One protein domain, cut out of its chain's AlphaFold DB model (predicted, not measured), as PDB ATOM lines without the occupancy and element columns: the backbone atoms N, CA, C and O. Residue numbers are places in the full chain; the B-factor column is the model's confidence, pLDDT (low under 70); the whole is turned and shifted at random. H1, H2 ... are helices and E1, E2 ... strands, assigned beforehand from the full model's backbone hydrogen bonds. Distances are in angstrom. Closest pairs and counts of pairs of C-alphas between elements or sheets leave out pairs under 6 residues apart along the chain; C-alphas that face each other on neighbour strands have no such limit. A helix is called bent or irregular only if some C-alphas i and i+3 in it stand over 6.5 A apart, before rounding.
ATOM      1  N   ILE A   4      60.616  28.381 -64.297       42.09
ATOM      2  CA  ILE A   4      60.383  27.864 -65.654       42.09
ATOM      3  C   ILE A   4      61.628  27.172 -66.242       42.09
ATOM      4  O   ILE A   4      61.492  26.238 -67.018       42.09
ATOM      5  N   ASN A   5      62.844  27.565 -65.848       36.72
ATOM      6  CA  ASN A   5      64.080  26.992 -66.393       36.72
ATOM      7  C   ASN A   5      64.530  25.689 -65.702       36.72
ATOM      8  O   ASN A   5      65.568  25.161 -66.083       36.72
ATOM      9  N   ILE A   6      63.812  25.194 -64.683       46.12
ATOM     10  CA  ILE A   6      64.142  23.922 -64.004       46.12
ATOM     11  C   ILE A   6      63.463  22.724 -64.685       46.12
ATOM     12  O   ILE A   6      63.962  21.607 -64.593       46.12
ATOM     13  N   PHE A   7      62.379  22.944 -65.432       43.16
ATOM     14  CA  PHE A   7      61.754  21.900 -66.236       43.16
ATOM     15  C   PHE A   7      62.285  22.006 -67.665       43.16
ATOM     16  O   PHE A   7      61.887  22.887 -68.427       43.16
ATOM     17  N   GLU A   8      63.254  21.155 -68.005       41.47
ATOM     18  CA  GLU A   8      63.806  21.073 -69.356       41.47
ATOM     19  C   GLU A   8      62.679  20.922 -70.383       41.47
ATOM     20  O   GLU A   8      61.707  20.189 -70.179       41.47
ATOM     21  N   LYS A   9      62.829  21.639 -71.500       45.88
ATOM     22  CA  LYS A   9      61.850  21.825 -72.582       45.88
ATOM     23  C   LYS A   9      61.277  20.512 -73.147       45.88
ATOM     24  O   LYS A   9      60.205  20.533 -73.743       45.88
ATOM     25  N   ASP A  10      61.954  19.392 -72.907       45.72
ATOM     26  CA  ASP A  10      61.570  18.049 -73.348       45.72
ATOM     27  C   ASP A  10      60.539  17.365 -72.426       45.72
ATOM     28  O   ASP A  10      59.866  16.427 -72.848       45.72
ATOM     29  N   SER A  11      60.334  17.868 -71.201       50.03
ATOM     30  CA  SER A  11      59.350  17.325 -70.244       50.03
ATOM     31  C   SER A  11      57.926  17.860 -70.474       50.03
ATOM     32  O   SER A  11      56.951  17.250 -70.049       50.03
ATOM     33  N   ILE A  12      57.781  18.997 -71.165       52.03
ATOM     34  CA  ILE A  12      56.505  19.728 -71.319       52.03
ATOM     35  C   ILE A  12      55.569  19.066 -72.356       52.03
ATOM     36  O   ILE A  12      54.385  19.384 -72.419       52.03
ATOM     37  N   ASN A  13      56.059  18.095 -73.134       50.41
ATOM     38  CA  ASN A  13      55.234  17.328 -74.078       50.41
ATOM     39  C   ASN A  13      54.432  16.186 -73.421       50.41
ATOM     40  O   ASN A  13      53.763  15.433 -74.129       50.41
ATOM     41  N   ASN A  14      54.486  16.040 -72.094       56.09
ATOM     42  CA  ASN A  14      53.581  15.165 -71.356       56.09
ATOM     43  C   ASN A  14      52.339  15.966 -70.923       56.09
ATOM     44  O   ASN A  14      52.482  16.990 -70.250       56.09
ATOM     45  N   ASN A  15      51.139  15.508 -71.300       59.75
ATOM     46  CA  ASN A  15      49.872  16.192 -71.000       59.75
ATOM     47  C   ASN A  15      49.733  16.512 -69.500       59.75
ATOM     48  O   ASN A  15      49.339  17.615 -69.153       59.75
ATOM     49  N   GLU A  16      50.195  15.618 -68.622       63.41
ATOM     50  CA  GLU A  16      50.126  15.790 -67.162       63.41
ATOM     51  C   GLU A  16      50.898  17.020 -66.644       63.41
ATOM     52  O   GLU A  16      50.476  17.673 -65.693       63.41
ATOM     53  N   ILE A  17      52.033  17.360 -67.267       63.44
ATOM     54  CA  ILE A  17      52.852  18.514 -66.863       63.44
ATOM     55  C   ILE A  17      52.216  19.811 -67.357       63.44
ATOM     56  O   ILE A  17      52.246  20.820 -66.654       63.44
ATOM     57  N   LYS A  18      51.639  19.792 -68.561       64.00
ATOM     58  CA  LYS A  18      50.932  20.946 -69.109       64.00
ATOM     59  C   LYS A  18      49.690  21.270 -68.274       64.00
ATOM     60  O   LYS A  18      49.525  22.426 -67.899       64.00
ATOM     61  N   ASP A  19      48.906  20.253 -67.925       69.25
ATOM     62  CA  ASP A  19      47.707  20.394 -67.096       69.25
ATOM     63  C   ASP A  19      48.055  20.978 -65.710       69.25
ATOM     64  O   ASP A  19      47.399  21.905 -65.246       69.25
ATOM     65  N   PHE A  20      49.175  20.560 -65.100       73.31
ATOM     66  CA  PHE A  20      49.660  21.146 -63.841       73.31
ATOM     67  C   PHE A  20      49.910  22.664 -63.924       73.31
ATOM     68  O   PHE A  20      49.633  23.391 -62.970       73.31
ATOM     69  N   PHE A  21      50.447  23.162 -65.043       70.31
ATOM     70  CA  PHE A  21      50.696  24.598 -65.228       70.31
ATOM     71  C   PHE A  21      49.421  25.405 -65.505       70.31
ATOM     72  O   PHE A  21      49.447  26.623 -65.339       70.31
ATOM     73  N   GLU A  22      48.329  24.757 -65.913       78.12
ATOM     74  CA  GLU A  22      47.022  25.398 -66.115       78.12
ATOM     75  C   GLU A  22      46.217  25.510 -64.808       78.12
ATOM     76  O   GLU A  22      45.280  26.306 -64.716       78.12
ATOM     77  N   ASP A  23      46.609  24.774 -63.766       80.62
ATOM     78  CA  ASP A  23      45.879  24.748 -62.501       80.62
ATOM     79  C   ASP A  23      46.062  26.023 -61.652       80.62
ATOM     80  O   ASP A  23      45.151  26.371 -60.892       80.62
ATOM     81  N   PHE A  24      47.198  26.734 -61.767       87.56
ATOM     82  CA  PHE A  24      47.553  27.904 -60.938       87.56
ATOM     83  C   PHE A  24      47.900  29.168 -61.739       87.56
ATOM     84  O   PHE A  24      48.466  29.110 -62.823       87.56
ATOM     85  N   ASP A  25      47.668  30.339 -61.139       89.94
ATOM     86  CA  ASP A  25      47.979  31.644 -61.738       89.94
ATOM     87  C   ASP A  25      49.400  32.128 -61.421       89.94
ATOM     88  O   ASP A  25      50.045  32.805 -62.224       89.94
ATOM     89  N   PHE A  26      49.893  31.849 -60.211       90.12
ATOM     90  CA  PHE A  26      51.250  32.211 -59.798       90.12
ATOM     91  C   PHE A  26      51.761  31.323 -58.664       90.12
ATOM     92  O   PHE A  26      50.995  30.682 -57.950       90.12
ATOM     93  N   CYS A  27      53.076  31.322 -58.465       91.88
ATOM     94  CA  CYS A  27      53.712  30.720 -57.300       91.88
ATOM     95  C   CYS A  27      54.241  31.804 -56.353       91.88
ATOM     96  O   CYS A  27      54.744  32.838 -56.802       91.88
ATOM     97  N   ILE A  28      54.171  31.569 -55.044       91.62
ATOM     98  CA  ILE A  28      54.636  32.519 -54.029       91.62
ATOM     99  C   ILE A  28      55.399  31.825 -52.910       91.62
ATOM    100  O   ILE A  28      55.051  30.733 -52.466       91.62
ATOM    101  N   LYS A  29      56.457  32.495 -52.456       90.69
ATOM    102  CA  LYS A  29      57.283  32.064 -51.334       90.69
ATOM    103  C   LYS A  29      56.619  32.482 -50.019       90.69
ATOM    104  O   LYS A  29      56.299  33.658 -49.856       90.69
ATOM    105  N   TYR A  30      56.451  31.551 -49.089       86.25
ATOM    106  CA  TYR A  30      55.881  31.805 -47.760       86.25
ATOM    107  C   TYR A  30      56.740  31.158 -46.667       86.25
ATOM    108  O   TYR A  30      57.580  30.306 -46.961       86.25
ATOM    109  N   LEU A  31      56.582  31.590 -45.414       78.69
ATOM    110  CA  LEU A  31      57.288  30.979 -44.283       78.69
ATOM    111  C   LEU A  31      56.561  29.695 -43.849       78.69
ATOM    112  O   LEU A  31      55.423  29.756 -43.387       78.69
ATOM    113  N   GLY A  32      57.211  28.548 -44.037       71.00
ATOM    114  CA  GLY A  32      56.675  27.211 -43.777       71.00
ATOM    115  C   GLY A  32      56.813  26.721 -42.335       71.00
ATOM    116  O   GLY A  32      57.336  27.426 -41.468       71.00
ATOM    117  N   ASN A  33      56.365  25.486 -42.078       67.00
ATOM    118  CA  ASN A  33      56.329  24.883 -40.730       67.00
ATOM    119  C   ASN A  33      57.726  24.736 -40.119       67.00
ATOM    120  O   ASN A  33      57.930  24.950 -38.926       67.00
ATOM    121  N   THR A  34      58.712  24.441 -40.960       65.94
ATOM    122  CA  THR A  34      60.098  24.189 -40.550       65.94
ATOM    123  C   THR A  34      60.910  25.475 -40.343       65.94
ATOM    124  O   THR A  34      62.134  25.421 -40.232       65.94
ATOM    125  N   ARG A  35      60.262  26.654 -40.334       68.12
ATOM    126  CA  ARG A  35      60.896  27.990 -40.423       68.12
ATOM    127  C   ARG A  35      61.763  28.189 -41.671       68.12
ATOM    128  O   ARG A  35      62.446  29.206 -41.792       68.12
ATOM    129  N   ASN A  36      61.710  27.250 -42.609       74.44
ATOM    130  CA  ASN A  36      62.231  27.424 -43.948       74.44
ATOM    131  C   ASN A  36      61.159  28.046 -44.827       74.44
ATOM    132  O   ASN A  36      59.959  27.969 -44.556       74.44
ATOM    133  N   TYR A  37      61.606  28.675 -45.900       80.31
ATOM    134  CA  TYR A  37      60.681  29.179 -46.890       80.31
ATOM    135  C   TYR A  37      60.227  28.065 -47.830       80.31
ATOM    136  O   TYR A  37      61.052  27.336 -48.375       80.31
ATOM    137  N   GLU A  38      58.923  28.005 -48.054       86.94
ATOM    138  CA  GLU A  38      58.232  27.042 -48.911       86.94
ATOM    139  C   GLU A  38      57.562  27.773 -50.082       86.94
ATOM    140  O   GLU A  38      57.543  29.009 -50.125       86.94
ATOM    141  N   ILE A  39      57.035  27.023 -51.054       90.62
ATOM    142  CA  ILE A  39      56.357  27.591 -52.227       90.62
ATOM    143  C   ILE A  39      54.905  27.119 -52.259       90.62
ATOM    144  O   ILE A  39      54.631  25.924 -52.193       90.62
ATOM    145  N   ALA A  40      53.973  28.060 -52.390       90.88
ATOM    146  CA  ALA A  40      52.569  27.785 -52.670       90.88
ATOM    147  C   ALA A  40      52.260  28.119 -54.131       90.88
ATOM    148  O   ALA A  40      52.718  29.141 -54.644       90.88
ATOM    149  N   PHE A  41      51.464  27.273 -54.776       92.81
ATOM    150  CA  PHE A  41      50.884  27.519 -56.095       92.81
ATOM    151  C   PHE A  41      49.462  28.027 -55.892       92.81
ATOM    152  O   PHE A  41      48.700  27.430 -55.128       92.81
ATOM    153  N   VAL A  42      49.133  29.159 -56.508       93.62
ATOM    154  CA  VAL A  42      48.000  29.995 -56.111       93.62
ATOM    155  C   VAL A  42      47.067  30.252 -57.281       93.62
ATOM    156  O   VAL A  42      47.520  30.666 -58.347       93.62
ATOM    157  N   LYS A  43      45.767  30.078 -57.038       94.31
ATOM    158  CA  LYS A  43      44.675  30.442 -57.944       94.31
ATOM    159  C   LYS A  43      43.921  31.667 -57.413       94.31
ATOM    160  O   LYS A  43      43.537  31.686 -56.243       94.31
ATOM    161  N   LYS A  44      43.753  32.703 -58.237       91.50
ATOM    162  CA  LYS A  44      43.120  33.992 -57.900       91.50
ATOM    163  C   LYS A  44      41.611  33.971 -58.055       91.50
ATOM    164  O   LYS A  44      40.924  34.542 -57.216       91.50
ATOM    165  N   ASP A  45      41.127  33.316 -59.104       87.25
ATOM    166  CA  ASP A  45      39.702  33.225 -59.401       87.25
ATOM    167  C   ASP A  45      39.140  31.972 -58.728       87.25
ATOM    168  O   ASP A  45      39.253  30.852 -59.237       87.25
ATOM    169  N   PHE A  46      38.604  32.164 -57.525       89.44
ATOM    170  CA  PHE A  46      38.006  31.110 -56.719       89.44
ATOM    171  C   PHE A  46      36.903  31.676 -55.825       89.44
ATOM    172  O   PHE A  46      36.996  32.809 -55.346       89.44
ATOM    173  N   ASP A  47      35.891  30.857 -55.565       91.56
ATOM    174  CA  ASP A  47      34.932  31.114 -54.500       91.56
ATOM    175  C   ASP A  47      35.524  30.617 -53.181       91.56
ATOM    176  O   ASP A  47      36.063  29.513 -53.101       91.56
ATOM    177  N   LEU A  48      35.472  31.464 -52.155       91.12
ATOM    178  CA  LEU A  48      36.033  31.158 -50.847       91.12
ATOM    179  C   LEU A  48      35.117  30.182 -50.097       91.12
ATOM    180  O   LEU A  48      34.003  30.548 -49.718       91.12
ATOM    181  N   GLU A  49      35.607  28.975 -49.830       94.25
ATOM    182  CA  GLU A  49      34.840  27.923 -49.158       94.25
ATOM    183  C   GLU A  49      35.398  27.562 -47.773       94.25
ATOM    184  O   GLU A  49      36.541  27.863 -47.417       94.25
ATOM    185  N   ASP A  50      34.571  26.904 -46.955       95.50
ATOM    186  CA  ASP A  50      35.025  26.353 -45.678       95.50
ATOM    187  C   ASP A  50      36.120  25.299 -45.902       95.50
ATOM    188  O   ASP A  50      36.039  24.484 -46.816       95.50
ATOM    189  N   ASN A  51      37.130  25.293 -45.035       94.12
ATOM    190  CA  ASN A  51      38.360  24.500 -45.128       94.12
ATOM    191  C   ASN A  51      39.328  24.843 -46.268       94.12
ATOM    192  O   ASN A  51      40.388  24.208 -46.337       94.12
ATOM    193  N   ASP A  52      39.058  25.862 -47.086       94.38
ATOM    194  CA  ASP A  52      40.032  26.318 -48.074       94.38
ATOM    195  C   ASP A  52      41.342  26.749 -47.420       94.38
ATOM    196  O   ASP A  52      41.366  27.378 -46.362       94.38
ATOM    197  N   ILE A  53      42.460  26.435 -48.073       93.94
ATOM    198  CA  ILE A  53      43.762  26.989 -47.713       93.94
ATOM    199  C   ILE A  53      44.035  28.158 -48.646       93.94
ATOM    200  O   ILE A  53      44.094  27.991 -49.861       93.94
ATOM    201  N   VAL A  54      44.232  29.341 -48.077       95.12
ATOM    202  CA  VAL A  54      44.478  30.575 -48.821       95.12
ATOM    203  C   VAL A  54      45.830  31.177 -48.467       95.12
ATOM    204  O   VAL A  54      46.310  31.063 -47.337       95.12
ATOM    205  N   VAL A  55      46.436  31.844 -49.447       93.81
ATOM    206  CA  VAL A  55      47.617  32.677 -49.230       93.81
ATOM    207  C   VAL A  55      47.173  34.044 -48.738       93.81
ATOM    208  O   VAL A  55      46.362  34.714 -49.383       93.81
ATOM    209  N   VAL A  56      47.747  34.474 -47.621       92.31
ATOM    210  CA  VAL A  56      47.423  35.739 -46.967       92.31
ATOM    211  C   VAL A  56      48.686  36.575 -46.816       92.31
ATOM    212  O   VAL A  56      49.710  36.086 -46.345       92.31
ATOM    213  N   ILE A  57      48.612  37.844 -47.213       90.75
ATOM    214  CA  ILE A  57      49.555  38.868 -46.767       90.75
ATOM    215  C   ILE A  57      49.005  39.460 -45.475       90.75
ATOM    216  O   ILE A  57      47.898  39.988 -45.473       90.75
ATOM    217  N   GLU A  58      49.773  39.390 -44.396       87.50
ATOM    218  CA  GLU A  58      49.470  40.048 -43.127       87.50
ATOM    219  C   GLU A  58      50.361  41.274 -42.954       87.50
ATOM    220  O   GLU A  58      51.593  41.164 -42.997       87.50
ATOM    221  N   TYR A  59      49.738  42.424 -42.715       86.19
ATOM    222  CA  TYR A  59      50.429  43.665 -42.396       86.19
ATOM    223  C   TYR A  59      50.504  43.787 -40.877       86.19
ATOM    224  O   TYR A  59      49.487  43.861 -40.185       86.19
ATOM    225  N   ARG A  60      51.718  43.732 -40.331       75.50
ATOM    226  CA  ARG A  60      51.960  43.893 -38.899       75.50
ATOM    227  C   ARG A  60      52.919  45.027 -38.662       75.50
ATOM    228  O   ARG A  60      54.122  44.902 -38.877       75.50
ATOM    229  N   ASP A  61      52.361  46.084 -38.122       80.50
ATOM    230  CA  ASP A  61      53.118  47.200 -37.613       80.50
ATOM    231  C   ASP A  61      53.466  46.924 -36.147       80.50
ATOM    232  O   ASP A  61      52.601  46.577 -35.340       80.50
ATOM    233  N   PHE A  62      54.744  47.040 -35.791       76.62
ATOM    234  CA  PHE A  62      55.176  46.978 -34.398       76.62
ATOM    235  C   PHE A  62      56.188  48.073 -34.099       76.62
ATOM    236  O   PHE A  62      56.997  48.439 -34.946       76.62
ATOM    237  N   PHE A  63      56.158  48.589 -32.874       80.62
ATOM    238  CA  PHE A  63      57.168  49.526 -32.404       80.62
ATOM    239  C   PHE A  63      58.369  48.751 -31.866       80.62
ATOM    240  O   PHE A  63      58.207  47.824 -31.068       80.62
ATOM    241  N   ASN A  64      59.573  49.102 -32.308       79.38
ATOM    242  CA  ASN A  64      60.788  48.551 -31.718       79.38
ATOM    243  C   ASN A  64      61.080  49.193 -30.346       79.38
ATOM    244  O   ASN A  64      60.384  50.101 -29.889       79.38
ATOM    245  N   VAL A  65      62.140  48.730 -29.682       84.19
ATOM    246  CA  VAL A  65      62.539  49.210 -28.345       84.19
ATOM    247  C   VAL A  65      62.941  50.690 -28.301       84.19
ATOM    248  O   VAL A  65      62.975  51.266 -27.218       84.19
ATOM    249  N   VAL A  66      63.223  51.311 -29.451       90.69
ATOM    250  CA  VAL A  66      63.517  52.750 -29.571       90.69
ATOM    251  C   VAL A  66      62.306  53.564 -30.051       90.69
ATOM    252  O   VAL A  66      62.430  54.761 -30.295       90.69
ATOM    253  N   GLY A  67      61.121  52.948 -30.134       84.88
ATOM    254  CA  GLY A  67      59.867  53.615 -30.492       84.88
ATOM    255  C   GLY A  67      59.675  53.852 -31.992       84.88
ATOM    256  O   GLY A  67      58.781  54.601 -32.376       84.88
ATOM    257  N   GLU A  68      60.476  53.226 -32.853       84.69
ATOM    258  CA  GLU A  68      60.304  53.313 -34.304       84.69
ATOM    259  C   GLU A  68      59.248  52.314 -34.787       84.69
ATOM    260  O   GLU A  68      59.257  51.145 -34.395       84.69
ATOM    261  N   LEU A  69      58.361  52.776 -35.672       82.56
ATOM    262  CA  LEU A  69      57.367  51.943 -36.345       82.56
ATOM    263  C   LEU A  69      58.050  51.056 -37.394       82.56
ATOM    264  O   LEU A  69      58.472  51.534 -38.447       82.56
ATOM    265  N   ILE A  70      58.113  49.756 -37.132       76.69
ATOM    266  CA  ILE A  70      58.556  48.753 -38.095       76.69
ATOM    267  C   ILE A  70      57.328  48.172 -38.783       76.69
ATOM    268  O   ILE A  70      56.512  47.489 -38.162       76.69
ATOM    269  N   LYS A  71      57.229  48.423 -40.089       78.06
ATOM    270  CA  LYS A  71      56.242  47.781 -40.955       78.06
ATOM    271  C   LYS A  71      56.745  46.402 -41.342       78.06
ATOM    272  O   LYS A  71      57.771  46.287 -42.012       78.06
ATOM    273  N   ASN A  72      56.030  45.363 -40.939       77.75
ATOM    274  CA  ASN A  72      56.339  43.994 -41.318       77.75
ATOM    275  C   ASN A  72      55.223  43.425 -42.188       77.75
ATOM    276  O   ASN A  72      54.041  43.612 -41.920       77.75
ATOM    277  N   THR A  73      55.609  42.739 -43.253       84.06
ATOM    278  CA  THR A  73      54.682  42.096 -44.180       84.06
ATOM    279  C   THR A  73      55.042  40.625 -44.232       84.06
ATOM    280  O   THR A  73      56.122  40.271 -44.700       84.06
ATOM    281  N   ASN A  74      54.145  39.773 -43.744       85.50
ATOM    282  CA  ASN A  74      54.348  38.328 -43.756       85.50
ATOM    283  C   ASN A  74      53.399  37.682 -44.757       85.50
ATOM    284  O   ASN A  74      52.216  38.005 -44.784       85.50
ATOM    285  N   ILE A  75      53.921  36.752 -45.552       88.75
ATOM    286  CA  ILE A  75      53.109  35.882 -46.402       88.75
ATOM    287  C   ILE A  75      52.938  34.562 -45.656       88.75
ATOM    288  O   ILE A  75      53.926  33.887 -45.354       88.75
ATOM    289  N   THR A  76      51.693  34.213 -45.354       88.75
ATOM    290  CA  THR A  76      51.321  33.021 -44.587       88.75
ATOM    291  C   THR A  76      50.252  32.220 -45.326       88.75
ATOM    292  O   THR A  76      49.565  32.726 -46.218       88.75
ATOM    293  N   LEU A  77      50.117  30.945 -44.961       91.50
ATOM    294  CA  LEU A  77      48.972  30.131 -45.351       91.50
ATOM    295  C   LEU A  77      47.975  30.088 -44.201       91.50
ATOM    296  O   LEU A  77      48.324  29.717 -43.079       91.50
ATOM    297  N   ARG A  78      46.719  30.419 -44.488       92.81
ATOM    298  CA  ARG A  78      45.622  30.344 -43.523       92.81
ATOM    299  C   ARG A  78      44.555  29.388 -44.030       92.81
ATOM    300  O   ARG A  78      44.279  29.340 -45.224       92.81
ATOM    301  N   ARG A  79      43.945  28.639 -43.115       94.94
ATOM    302  CA  ARG A  79      42.749  27.847 -43.389       94.94
ATOM    303  C   ARG A  79      41.509  28.690 -43.122       94.94
ATOM    304  O   ARG A  79      41.395  29.284 -42.051       94.94
ATOM    305  N   VAL A  80      40.585  28.712 -44.065       95.81
ATOM    306  CA  VAL A  80      39.252  29.284 -43.900       95.81
ATOM    307  C   VAL A  80      38.433  28.340 -43.033       95.81
ATOM    308  O   VAL A  80      38.359  27.151 -43.314       95.81
ATOM    309  N   ILE A  81      37.851  28.856 -41.957       96.75
ATOM    310  CA  ILE A  81      36.978  28.105 -41.056       96.75
ATOM    311  C   ILE A  81      35.680  28.879 -40.881       96.75
ATOM    312  O   ILE A  81      35.689  30.022 -40.413       96.75
ATOM    313  N   LYS A  82      34.563  28.248 -41.225       94.88
ATOM    314  CA  LYS A  82      33.217  28.774 -41.025       94.88
ATOM    315  C   LYS A  82      32.731  28.473 -39.606       94.88
ATOM    316  O   LYS A  82      32.744  27.332 -39.152       94.88
ATOM    317  N   ILE A  83      32.288  29.508 -38.897       92.12
ATOM    318  CA  ILE A  83      31.756  29.438 -37.532       92.12
ATOM    319  C   ILE A  83      30.418  30.176 -37.518       92.12
ATOM    320  O   ILE A  83      30.370  31.405 -37.465       92.12
ATOM    321  N   GLY A  84      29.326  29.415 -37.597       91.06
ATOM    322  CA  GLY A  84      28.001  29.987 -37.837       91.06
ATOM    323  C   GLY A  84      27.979  30.745 -39.167       91.06
ATOM    324  O   GLY A  84      28.318  30.180 -40.209       91.06
ATOM    325  N   ASP A  85      27.632  32.028 -39.110       90.12
ATOM    326  CA  ASP A  85      27.550  32.908 -40.283       90.12
ATOM    327  C   ASP A  85      28.860  33.652 -40.586       90.12
ATOM    328  O   ASP A  85      28.948  34.386 -41.569       90.12
ATOM    329  N   GLN A  86      29.888  33.482 -39.752       91.81
ATOM    330  CA  GLN A  86      31.178  34.148 -39.923       91.81
ATOM    331  C   GLN A  86      32.222  33.190 -40.493       91.81
ATOM    332  O   GLN A  86      32.225  31.997 -40.191       91.81
ATOM    333  N   MET A  87      33.153  33.724 -41.282       94.75
ATOM    334  CA  MET A  87      34.350  33.002 -41.713       94.75
ATOM    335  C   MET A  87      35.589  33.588 -41.038       94.75
ATOM    336  O   MET A  87      35.702  34.800 -40.854       94.75
ATOM    337  N   GLN A  88      36.527  32.718 -40.678       95.31
ATOM    338  CA  GLN A  88      37.800  33.078 -40.064       95.31
ATOM    339  C   GLN A  88      38.968  32.505 -40.856       95.31
ATOM    340  O   GLN A  88      38.927  31.363 -41.294       95.31
ATOM    341  N   LEU A  89      40.051  33.268 -40.947       94.50
ATOM    342  CA  LEU A  89      41.365  32.792 -41.346       94.50
ATOM    343  C   LEU A  89      42.092  32.286 -40.104       94.50
ATOM    344  O   LEU A  89      42.463  33.066 -39.226       94.50
ATOM    345  N   ARG A  90      42.302  30.977 -40.021       93.62
ATOM    346  CA  ARG A  90      43.047  30.337 -38.938       93.62
ATOM    347  C   ARG A  90      44.419  29.920 -39.408       93.62
ATOM    348  O   ARG A  90      44.593  29.442 -40.524       93.62
ATOM    349  N   ASP A  91      45.407  30.145 -38.554       87.56
ATOM    350  CA  ASP A  91      46.757  29.687 -38.839       87.56
ATOM    351  C   ASP A  91      46.810  28.159 -38.850       87.56
ATOM    352  O   ASP A  91      46.275  27.513 -37.949       87.56
ATOM    353  N   ILE A  92      47.452  27.580 -39.863       84.31
ATOM    354  CA  ILE A  92      47.543  26.119 -40.004       84.31
ATOM    355  C   ILE A  92      48.486  25.529 -38.946       84.31
ATOM    356  O   ILE A  92      48.302  24.390 -38.526       84.31
ATOM    357  N   GLN A  93      49.462  26.315 -38.487       75.38
ATOM    358  CA  GLN A  93      50.431  25.932 -37.459       75.38
ATOM    359  C   GLN A  93      49.977  26.332 -36.046       75.38
ATOM    360  O   GLN A  93      50.662  26.032 -35.070       75.38
ATOM    361  N   ASN A  94      48.831  27.011 -35.926       76.81
ATOM    362  CA  ASN A  94      48.330  27.590 -34.682       76.81
ATOM    363  C   ASN A  94      49.327  28.557 -33.990       76.81
ATOM    364  O   ASN A  94      49.302  28.714 -32.771       76.81
ATOM    365  N   ILE A  95      50.210  29.205 -34.759       77.50
ATOM    366  CA  ILE A  95      51.175  30.210 -34.278       77.50
ATOM    367  C   ILE A  95      50.518  31.584 -34.178       77.50
ATOM    368  O   ILE A  95      50.789  32.358 -33.257       77.50
ATOM    369  N   TYR A  96      49.669  31.911 -35.148       80.00
ATOM    370  CA  TYR A  96      49.043  33.220 -35.242       80.00
ATOM    371  C   TYR A  96      47.559  33.173 -34.890       80.00
ATOM    372  O   TYR A  96      46.851  32.216 -35.201       80.00
ATOM    373  N   ALA A  97      47.074  34.260 -34.286       86.69
ATOM    374  CA  ALA A  97      45.672  34.386 -33.913       86.69
ATOM    375  C   ALA A  97      44.744  34.294 -35.146       86.69
ATOM    376  O   ALA A  97      45.160  34.662 -36.256       86.69
ATOM    377  N   PRO A  98      43.501  33.814 -34.968       91.50
ATOM    378  CA  PRO A  98      42.481  33.872 -36.008       91.50
ATOM    379  C   PRO A  98      42.189  35.313 -36.446       91.50
ATOM    380  O   PRO A  98      42.163  36.220 -35.615       91.50
ATOM    381  N   ILE A  99      41.916  35.506 -37.735       91.19
ATOM    382  CA  ILE A  99      41.485  36.787 -38.312       91.19
ATOM    383  C   ILE A  99      40.067  36.605 -38.856       91.19
ATOM    384  O   ILE A  99      39.818  35.668 -39.610       91.19
ATOM    385  N   ASN A 100      39.127  37.473 -38.487       92.44
ATOM    386  CA  ASN A 100      37.776  37.427 -39.050       92.44
ATOM    387  C   ASN A 100      37.793  37.945 -40.492       92.44
ATOM    388  O   ASN A 100      38.355  39.005 -40.764       92.44
ATOM    389  N   ILE A 101      37.149  37.224 -41.406       89.69
ATOM    390  CA  ILE A 101      37.066  37.649 -42.801       89.69
ATOM    391  C   ILE A 101      36.133  38.854 -42.912       89.69
ATOM    392  O   ILE A 101      35.030  38.843 -42.371       89.69
ATOM    393  N   GLY A 102      36.600  39.898 -43.597       84.19
ATOM    394  CA  GLY A 102      35.922  41.193 -43.682       84.19
ATOM    395  C   GLY A 102      36.419  42.229 -42.669       84.19
ATOM    396  O   GLY A 102      35.890  43.338 -42.639       84.19
ATOM    397  N   SER A 103      37.436  41.917 -41.851       75.69
ATOM    398  CA  SER A 103      38.185  42.968 -41.149       75.69
ATOM    399  C   SER A 103      38.985  43.830 -42.142       75.69
ATOM    400  O   SER A 103      39.225  43.402 -43.266       75.69
ATOM    401  N   SER A 104      39.389  45.040 -41.730       77.19
ATOM    402  CA  SER A 104      40.072  46.036 -42.583       77.19
ATOM    403  C   SER A 104      41.207  45.445 -43.437       77.19
ATOM    404  O   SER A 104      42.023  44.673 -42.927       77.19
ATOM    405  N   GLU A 105      41.306  45.872 -44.704       71.62
ATOM    406  CA  GLU A 105      42.420  45.525 -45.610       71.62
ATOM    407  C   GLU A 105      43.785  46.002 -45.085       71.62
ATOM    408  O   GLU A 105      44.827  45.496 -45.494       71.62
ATOM    409  N   GLU A 106      43.790  46.939 -44.132       76.25
ATOM    410  CA  GLU A 106      44.996  47.366 -43.418       76.25
ATOM    411  C   GLU A 106      45.602  46.251 -42.552       76.25
ATOM    412  O   GLU A 106      46.763  46.341 -42.171       76.25
ATOM    413  N   VAL A 107      44.836  45.199 -42.236       80.38
ATOM    414  CA  VAL A 107      45.287  44.069 -41.409       80.38
ATOM    415  C   VAL A 107      45.794  42.922 -42.278       80.38
ATOM    416  O   VAL A 107      46.818  42.304 -41.969       80.38
ATOM    417  N   TYR A 108      45.082  42.608 -43.362       89.75
ATOM    418  CA  TYR A 108      45.435  41.488 -44.225       89.75
ATOM    419  C   TYR A 108      44.857  41.612 -45.639       89.75
ATOM    420  O   TYR A 108      43.876  42.313 -45.876       89.75
ATOM    421  N   LYS A 109      45.424  40.836 -46.567       91.75
ATOM    422  CA  LYS A 109      44.901  40.635 -47.920       91.75
ATOM    423  C   LYS A 109      44.989  39.165 -48.327       91.75
ATOM    424  O   LYS A 109      46.065  38.575 -48.261       91.75
ATOM    425  N   ILE A 110      43.878  38.582 -48.788       93.50
ATOM    426  CA  ILE A 110      43.878  37.250 -49.420       93.50
ATOM    427  C   ILE A 110      44.356  37.411 -50.864       93.50
ATOM    428  O   ILE A 110      43.821  38.228 -51.609       93.50
ATOM    429  N   LEU A 111      45.380  36.653 -51.252       93.44
ATOM    430  CA  LEU A 111      45.932  36.688 -52.609       93.44
ATOM    431  C   LEU A 111      45.330  35.634 -53.540       93.44
ATOM    432  O   LEU A 111      45.398  35.798 -54.755       93.44
ATOM    433  N   GLY A 112      44.814  34.544 -52.976       94.62
ATOM    434  CA  GLY A 112      44.293  33.410 -53.727       94.62
ATOM    435  C   GLY A 112      44.234  32.128 -52.900       94.62
ATOM    436  O   GLY A 112      44.776  32.066 -51.790       94.62
ATOM    437  N   LYS A 113      43.614  31.092 -53.463       95.00
ATOM    438  CA  LYS A 113      43.590  29.730 -52.920       95.00
ATOM    439  C   LYS A 113      44.891  29.011 -53.246       95.00
ATOM    440  O   LYS A 113      45.327  29.004 -54.394       95.00
ATOM    441  N   ALA A 114      45.515  28.409 -52.241       92.81
ATOM    442  CA  ALA A 114      46.667  27.544 -52.432       92.81
ATOM    443  C   ALA A 114      46.182  26.161 -52.881       92.81
ATOM    444  O   ALA A 114      45.516  25.458 -52.122       92.81
ATOM    445  N   ILE A 115      46.517  25.779 -54.110       91.69
ATOM    446  CA  ILE A 115      46.086  24.507 -54.711       91.69
ATOM    447  C   ILE A 115      47.158  23.421 -54.595       91.69
ATOM    448  O   ILE A 115      46.840  22.254 -54.394       91.69
ATOM    449  N   TYR A 116      48.433  23.820 -54.610       88.06
ATOM    450  CA  TYR A 116      49.574  22.942 -54.375       88.06
ATOM    451  C   TYR A 116      50.576  23.622 -53.444       88.06
ATOM    452  O   TYR A 116      50.661  24.854 -53.371       88.06
ATOM    453  N   ARG A 117      51.362  22.812 -52.734       86.56
ATOM    454  CA  ARG A 117      52.444  23.269 -51.858       86.56
ATOM    455  C   ARG A 117      53.685  22.440 -52.130       86.56
ATOM    456  O   ARG A 117      53.620  21.215 -52.107       86.56
ATOM    457  N   LEU A 118      54.803  23.116 -52.358       85.38
ATOM    458  CA  LEU A 118      56.123  22.514 -52.328       85.38
ATOM    459  C   LEU A 118      56.749  22.853 -50.977       85.38
ATOM    460  O   LEU A 118      57.259  23.958 -50.767       85.38
ATOM    461  N   CYS A 119      56.661  21.897 -50.063       74.25
ATOM    462  CA  CYS A 119      57.179  21.991 -48.709       74.25
ATOM    463  C   CYS A 119      58.166  20.855 -48.441       74.25
ATOM    464  O   CYS A 119      58.070  19.777 -49.030       74.25
TER     465      CYS A 119
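This is residues 4 to 119 of the 122 residues of an uncharacterized protein of Peptoniphilus lacrimalis 315-B (UniProt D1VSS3). One strongly twisted sheet of six strands folds back on itself at E6, with the hairpin E1 and E2 facing E3, E4 and E5, and E1 comes back to E4, nearly closing a small barrel. The long hairpin E3 and E4 reaches toward one end of the longest axis, and the first printed residues with the short helix H1 lie at the other end, off the sheet. The 116 printed residues hold one named helix and six named strands, in the order H1 E1 E2 E3 E4 E5 E6; the sheet runs E1 E2 E6 E3 E4 E5, antiparallel throughout. The class is mostly strand, and the whole is loose, with a radius of gyration of the C-alphas of 16.8 A and spans of 55 by 40 by 23 A.

E6, residues 108 to 118, is the hinge of the folded sheet, one sheet bent into two leaves that face each other, and bends by 87 degrees at residue 115. Its pairing is staggered: residues 108 to 113 pair with E3, residues 53 to 63, where N 109 and O 57 are 2.8 A apart, and residues 113 to 118 pair with E2, residues 37 to 43, where N 41 and O 116 are 2.9 A apart. E2 forms a hairpin with the edge strand E1, residues 26 to 31, N 28 and O 40 being 2.9 A apart. E3 forms a hairpin with E4, residues 69 to 83, with N 58 and O 74 2.8 A apart. E4 bends by 76 degrees at residue 77 and forms a hairpin with the edge strand E5, residues 86 to 91, with N 81 and O 88 2.8 A apart. E3, E4 and E5 are a meander, each strand the antiparallel neighbour of the one before; with E6, the antiparallel neighbour of E3, they form a Greek key. The closest C-alphas of E1 and E4 are those of Tyr 30 and Ile 75, 5.1 A apart. Residues 88 to 89 of E5 also pair antiparallel with residues 99 to 100. H1, residues 15 to 22, is not on the sheet and is apart from E2; every O i to N i+4 pair in it is within hydrogen-bond range.

E4 measures 34.1 A, E3 30.4 A, E6 23.2 A, E2 19.5 A, E1 16.7 A, E5 16.2 A and H1 10.8 A. H1 begins at C-alpha 15 (49.872, 16.192, -71.000), and E6 ends at C-alpha 118 (56.123, 22.514, -52.328).

The C-alphas of Asn 13 and Val 66, the two farthest apart, are 57.5 A apart. The printed part has no cut; the link from E5 to E6, 16 residues, is long. Residues 4 to 19 and 33 to 35 have pLDDT under 70.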